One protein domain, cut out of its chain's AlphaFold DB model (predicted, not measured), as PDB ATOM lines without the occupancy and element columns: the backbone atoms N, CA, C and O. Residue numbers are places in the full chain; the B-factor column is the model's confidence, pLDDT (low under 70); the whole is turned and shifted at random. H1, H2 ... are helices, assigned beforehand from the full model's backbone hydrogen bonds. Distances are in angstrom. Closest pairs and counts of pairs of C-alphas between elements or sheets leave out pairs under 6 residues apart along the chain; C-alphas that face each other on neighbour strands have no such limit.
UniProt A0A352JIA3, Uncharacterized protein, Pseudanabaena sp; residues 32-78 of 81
ATOM      1  N   LYS A  32     131.248 192.892 112.350       95.94
ATOM      2  CA  LYS A  32     130.808 193.466 111.069       95.94
ATOM      3  C   LYS A  32     130.418 192.423 110.020       95.94
ATOM      4  O   LYS A  32     129.539 192.688 109.209       95.94
ATOM      5  N   ASP A  33     131.035 191.242 110.036       96.06
ATOM      6  CA  ASP A  33     130.721 190.189 109.066       96.06
ATOM      7  C   ASP A  33     129.277 189.689 109.253       96.06
ATOM      8  O   ASP A  33     128.630 189.292 108.289       96.06
ATOM      9  N   PHE A  34     128.723 189.804 110.468       96.62
ATOM     10  CA  PHE A  34     127.342 189.426 110.789       96.62
ATOM     11  C   PHE A  34     126.291 190.464 110.363       96.62
ATOM     12  O   PHE A  34     125.101 190.150 110.344       96.62
ATOM     13  N   GLU A  35     126.694 191.685 110.000       97.25
ATOM     14  CA  GLU A  35     125.770 192.734 109.541       97.25
ATOM     15  C   GLU A  35     125.252 192.457 108.117       97.25
ATOM     16  O   GLU A  35     124.181 192.929 107.734       97.25
ATOM     17  N   ASN A  36     125.980 191.652 107.331       97.31
ATOM     18  CA  ASN A  36     125.629 191.298 105.959       97.31
ATOM     19  C   ASN A  36     125.708 189.781 105.742       97.31
ATOM     20  O   ASN A  36     126.784 189.193 105.722       97.31
ATOM     21  N   LYS A  37     124.557 189.150 105.480       97.12
ATOM     22  CA  LYS A  37     124.452 187.696 105.270       97.12
ATOM     23  C   LYS A  37     125.333 187.163 104.135       97.12
ATOM     24  O   LYS A  37     125.848 186.054 104.243       97.12
ATOM     25  N   THR A  38     125.497 187.922 103.054       97.69
ATOM     26  CA  THR A  38     126.340 187.512 101.922       97.69
ATOM     27  C   THR A  38     127.812 187.529 102.315       97.69
ATOM     28  O   THR A  38     128.536 186.588 101.998       97.69
ATOM     29  N   GLN A  39     128.243 188.561 103.046       97.12
ATOM     30  CA  GLN A  39     129.608 188.652 103.567       97.12
ATOM     31  C   GLN A  39     129.888 187.531 104.574       97.12
ATOM     32  O   GLN A  39     130.914 186.863 104.468       97.12
ATOM     33  N   LEU A  40     128.947 187.270 105.489       97.75
ATOM     34  CA  LEU A  40     129.051 186.176 106.450       97.75
ATOM     35  C   LEU A  40     129.301 184.834 105.754       97.75
ATOM     36  O   LEU A  40     130.249 184.137 106.097       97.75
ATOM     37  N   ALA A  41     128.515 184.506 104.725       97.56
ATOM     38  CA  ALA A  41     128.657 183.246 103.994       97.56
ATOM     39  C   ALA A  41     130.019 183.110 103.280       97.56
ATOM     40  O   ALA A  41     130.559 182.005 103.177       97.56
ATOM     41  N   ILE A  42     130.583 184.217 102.782       97.06
ATOM     42  CA  ILE A  42     131.918 184.233 102.162       97.06
ATOM     43  C   ILE A  42     132.990 183.910 103.209       97.06
ATOM     44  O   ILE A  42     133.828 183.033 102.980       97.06
ATOM     45  N   GLU A  43     132.939 184.569 104.365       96.94
ATOM     46  CA  GLU A  43     133.918 184.366 105.434       96.94
ATOM     47  C   GLU A  43     133.783 182.988 106.101       96.94
ATOM     48  O   GLU A  43     134.787 182.321 106.348       96.94
ATOM     49  N   GLU A  44     132.559 182.500 106.313       96.38
ATOM     50  CA  GLU A  44     132.305 181.134 106.792       96.38
ATOM     51  C   GLU A  44     132.887 180.090 105.832       96.38
ATOM     52  O   GLU A  44     133.544 179.138 106.261       96.38
ATOM     53  N   LYS A  45     132.719 180.286 104.517       96.81
ATOM     54  CA  LYS A  45     133.313 179.401 103.509       96.81
ATOM     55  C   LYS A  45     134.842 179.436 103.557       96.81
ATOM     56  O   LYS A  45     135.469 178.380 103.465       96.81
ATOM     57  N   ARG A  46     135.448 180.614 103.732       96.38
ATOM     58  CA  ARG A  46     136.908 180.775 103.871       96.38
ATOM     59  C   ARG A  46     137.454 180.054 105.108       96.38
ATOM     60  O   ARG A  46     138.526 179.456 105.048       96.38
ATOM     61  N   LEU A  47     136.705 180.063 106.210       96.69
ATOM     62  CA  LEU A  47     137.078 179.427 107.477       96.69
ATOM     63  C   LEU A  47     136.695 177.941 107.569       96.69
ATOM     64  O   LEU A  47     136.990 177.304 108.579       96.69
ATOM     65  N   SER A  48     136.082 177.370 106.527       95.81
ATOM     66  CA  SER A  48     135.550 175.998 106.529       95.81
ATOM     67  C   SER A  48     136.564 174.916 106.923       95.81
ATOM     68  O   SER A  48     136.183 173.917 107.526       95.81
ATOM     69  N   GLN A  49     137.855 175.133 106.665       95.69
ATOM     70  CA  GLN A  49     138.939 174.226 107.068       95.69
ATOM     71  C   GLN A  49     139.103 174.066 108.591       95.69
ATOM     72  O   GLN A  49     139.695 173.089 109.036       95.69
ATOM     73  N   TYR A  50     138.591 175.006 109.390       95.38
ATOM     74  CA  TYR A  50     138.663 174.972 110.856       95.38
ATOM     75  C   TYR A  50     137.406 174.369 111.502       95.38
ATOM     76  O   TYR A  50     137.289 174.344 112.731       95.38
ATOM     77  N   LEU A  51     136.439 173.910 110.699       93.75
ATOM     78  CA  LEU A  51     135.231 173.271 111.210       93.75
ATOM     79  C   LEU A  51     135.578 171.934 111.870       93.75
ATOM     80  O   LEU A  51     136.252 171.083 111.297       93.75
ATOM     81  N   CYS A  52     135.068 171.743 113.081       93.75
ATOM     82  CA  CYS A  52     135.147 170.495 113.829       93.75
ATOM     83  C   CYS A  52     133.884 170.332 114.677       93.75
ATOM     84  O   CYS A  52     133.129 171.289 114.888       93.75
ATOM     85  N   SER A  53     133.628 169.118 115.165       91.31
ATOM     86  CA  SER A  53     132.522 168.914 116.098       91.31
ATOM     87  C   SER A  53     132.794 169.630 117.426       91.31
ATOM     88  O   SER A  53     133.939 169.809 117.836       91.31
ATOM     89  N   ALA A  54     131.744 169.988 118.171       84.81
ATOM     90  CA  ALA A  54     131.909 170.547 119.519       84.81
ATOM     91  C   ALA A  54     132.669 169.593 120.468       84.81
ATOM     92  O   ALA A  54     133.342 170.041 121.394       84.81
ATOM     93  N   ALA A  55     132.576 168.281 120.218       87.25
ATOM     94  CA  ALA A  55     133.317 167.250 120.934       87.25
ATOM     95  C   ALA A  55     134.828 167.308 120.661       87.25
ATOM     96  O   ALA A  55     135.612 167.046 121.569       87.25
ATOM     97  N   GLU A  56     135.237 167.669 119.448       90.75
ATOM     98  CA  GLU A  56     136.647 167.782 119.055       90.75
ATOM     99  C   GLU A  56     137.205 169.183 119.293       90.75
ATOM    100  O   GLU A  56     138.408 169.335 119.445       90.75
ATOM    101  N   MET A  57     136.350 170.208 119.340       92.25
ATOM    102  CA  MET A  57     136.767 171.610 119.365       92.25
ATOM    103  C   MET A  57     137.674 171.963 120.542       92.25
ATOM    104  O   MET A  57     138.572 172.783 120.368       92.25
ATOM    105  N   TYR A  58     137.429 171.400 121.725       91.75
ATOM    106  CA  TYR A  58     138.116 171.773 122.959       91.75
ATOM    107  C   TYR A  58     139.211 170.770 123.327       91.75
ATOM    108  O   TYR A  58     138.998 169.562 123.293       91.75
ATOM    109  N   THR A  59     140.372 171.274 123.742       91.81
ATOM    110  CA  THR A  59     141.554 170.447 124.057       91.81
ATOM    111  C   THR A  59     141.947 170.471 125.531       91.81
ATOM    112  O   THR A  59     142.860 169.758 125.931       91.81
ATOM    113  N   GLY A  60     141.239 171.243 126.360       90.38
ATOM    114  CA  GLY A  60     141.513 171.301 127.793       90.38
ATOM    115  C   GLY A  60     141.299 169.945 128.470       90.38
ATOM    116  O   GLY A  60     140.330 169.240 128.187       90.38
ATOM    117  N   MET A  61     142.162 169.597 129.426       90.50
ATOM    118  CA  MET A  61     142.163 168.273 130.070       90.50
ATOM    119  C   MET A  61     140.810 167.846 130.656       90.50
ATOM    120  O   MET A  61     140.443 166.677 130.556       90.50
ATOM    121  N   GLN A  62     140.047 168.773 131.242       88.50
ATOM    122  CA  GLN A  62     138.710 168.471 131.772       88.50
ATOM    123  C   GLN A  62     137.750 168.000 130.669       88.50
ATOM    124  O   GLN A  62     137.023 167.027 130.859       88.50
ATOM    125  N   HIS A  63     137.785 168.659 129.507       90.94
ATOM    126  CA  HIS A  63     136.980 168.286 128.346       90.94
ATOM    127  C   HIS A  63     137.397 166.921 127.806       90.94
ATOM    128  O   HIS A  63     136.553 166.048 127.623       90.94
ATOM    129  N   LEU A  64     138.703 166.707 127.622       91.31
ATOM    130  CA  LEU A  64     139.228 165.441 127.106       91.31
ATOM    131  C   LEU A  64     138.820 164.254 127.990       91.31
ATOM    132  O   LEU A  64     138.333 163.246 127.481       91.31
ATOM    133  N   ARG A  65     138.937 164.392 129.318       92.38
ATOM    134  CA  ARG A  65     138.524 163.349 130.273       92.38
ATOM    135  C   ARG A  65     137.019 163.114 130.285       92.38
ATOM    136  O   ARG A  65     136.582 161.970 130.397       92.38
ATOM    137  N   LEU A  66     136.217 164.167 130.136       90.69
ATOM    138  CA  LEU A  66     134.772 164.012 130.005       90.69
ATOM    139  C   LEU A  66     134.408 163.226 128.742       90.69
ATOM    140  O   LEU A  66     133.625 162.280 128.812       90.69
ATOM    141  N   MET A  67     134.971 163.610 127.596       91.50
ATOM    142  CA  MET A  67     134.686 162.957 126.319       91.50
ATOM    143  C   MET A  67     135.142 161.492 126.314       91.50
ATOM    144  O   MET A  67     134.409 160.634 125.819       91.50
ATOM    145  N   GLU A  68     136.282 161.189 126.943       93.38
ATOM    146  CA  GLU A  68     136.739 159.819 127.213       93.38
ATOM    147  C   GLU A  68     135.690 159.029 128.015       93.38
ATOM    148  O   GLU A  68     135.248 157.961 127.583       93.38
ATOM    149  N   GLY A  69     135.218 159.576 129.141       92.06
ATOM    150  CA  GLY A  69     134.192 158.943 129.974       92.06
ATOM    151  C   GLY A  69     132.868 158.713 129.237       92.06
ATOM    152  O   GLY A  69     132.281 157.634 129.337       92.06
ATOM    153  N   ILE A  70     132.415 159.688 128.439       89.88
ATOM    154  CA  ILE A  70     131.221 159.553 127.590       89.88
ATOM    155  C   ILE A  70     131.406 158.420 126.575       89.88
ATOM    156  O   ILE A  70     130.484 157.626 126.377       89.88
ATOM    157  N   GLY A  71     132.578 158.326 125.942       90.12
ATOM    158  CA  GLY A  71     132.902 157.256 124.999       90.12
ATOM    159  C   GLY A  71     132.847 155.874 125.650       90.12
ATOM    160  O   GLY A  71     132.165 154.979 125.143       90.12
ATOM    161  N   LEU A  72     133.484 155.716 126.815       93.19
ATOM    162  CA  LEU A  72     133.454 154.472 127.593       93.19
ATOM    163  C   LEU A  72     132.025 154.088 128.002       93.19
ATOM    164  O   LEU A  72     131.626 152.932 127.851       93.19
ATOM    165  N   PHE A  73     131.232 155.058 128.462       88.44
ATOM    166  CA  PHE A  73     129.841 154.838 128.851       88.44
ATOM    167  C   PHE A  73     128.951 154.452 127.661       88.44
ATOM    168  O   PHE A  73     128.161 153.519 127.747       88.44
ATOM    169  N   ARG A  74     129.079 155.115 126.507       87.62
ATOM    170  CA  ARG A  74     128.307 154.748 125.304       87.62
ATOM    171  C   ARG A  74     128.664 153.349 124.805       87.62
ATOM    172  O   ARG A  74     127.762 152.584 124.460       87.62
ATOM    173  N   LYS A  75     129.955 153.000 124.842       88.94
ATOM    174  CA  LYS A  75     130.449 151.668 124.479       88.94
ATOM    175  C   LYS A  75     129.879 150.583 125.393       88.94
ATOM    176  O   LYS A  75     129.467 149.541 124.889       88.94
ATOM    177  N   SER A  76     129.792 150.822 126.705       87.88
ATOM    178  CA  SER A  76     129.191 149.856 127.640       87.88
ATOM    179  C   SER A  76     127.690 149.644 127.406       87.88
ATOM    180  O   SER A  76     127.171 148.567 127.688       87.88
ATOM    181  N   LEU A  77     127.002 150.629 126.818       85.88
ATOM    182  CA  LEU A  77     125.602 150.529 126.395       85.88
ATOM    183  C   LEU A  77     125.409 149.918 124.993       85.88
ATOM    184  O   LEU A  77     124.279 149.872 124.506       85.88
ATOM    185  N   GLY A  78     126.481 149.476 124.324       80.19
ATOM    186  CA  GLY A  78     126.415 148.884 122.985       80.19
ATOM    187  C   GLY A  78     126.130 149.885 121.859       80.19
ATOM    188  O   GLY A  78     125.683 149.482 120.788       80.19
TER     189      GLY A  78
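Overview. This is residues 32 to 78 of the 81 residues of an uncharacterized protein of Pseudanabaena sp (UniProt A0A352JIA3). The long helix H4 slants at one end of a stretched-out chain, and at the other end a small corner is made by the short helix H1 and the helix H2; a thin, nearly bare run of chain, residues 47 to 53, joins the two ends. The one-turn helix H3 sits between this run and H4, near H4, and the model has no common core. The printed part has 47 residues, with four named helices in the order H1, H2, H3, H4 along the chain and no named strand, and its class is all helix. It is extended, with a radius of gyration of the C-alphas of 16.7 A, and elongated, with spans of 46 by 24 by 18 A.

Along the chain. H4, residues 61 to 76, is the longest helix; it runs 22.7 A from C-alpha 61 at (142.163, 168.273, 130.070) to C-alpha 76 at (129.191, 149.856, 127.640). H3, residues 54 to 57, measures 5.0 A from first to last C-alpha. H2, residues 37 to 46, measures 14.3 A. H1, residues 32 to 35, measures 5.3 A and begins with C-alpha 32 at (130.808, 193.466, 111.069).

Arrangement. H4 touches no helix. H3 is close to H4 but not clearly touching, with 1 pair of C-alphas within 8 A, the closest being those of Ala 55 and Met 67, 7.0 A apart. H2 is apart from both H3 and H4. H1 and H2 touch only at the corner by their link, with 4 pairs of C-alphas within 8 A; the closest are those of Asp 33 and Leu 40, 5.1 A apart. H1 is apart from H3 and from H4. In H2 and H4 every O i to N i+4 pair is within hydrogen-bond range. H1 and H3, with 4 residues each, are too short for such a pair; the one O i to N i+3 pair of H1 is within range, and that of H3 is not.

Size, cuts and confidence. The two C-alphas farthest apart, those of Asn 36 and Ser 76, are 46.9 A from each other, and the first and last printed C-alphas, those of Lys 32 and Gly 78, are 46.4 A apart. Residues 45 to 54, residues 57 to 62 and residues 68 to 78, of which 68 to 76 belong to H4, stand free. The links from H1 to H2 and from H3 to H4 are tight, the link from H2 to H3 is short with 7 residues, and no link is long. The printed part has no cut. The mean pLDDT of the printed part is 92.7, and no printed residue is under 70.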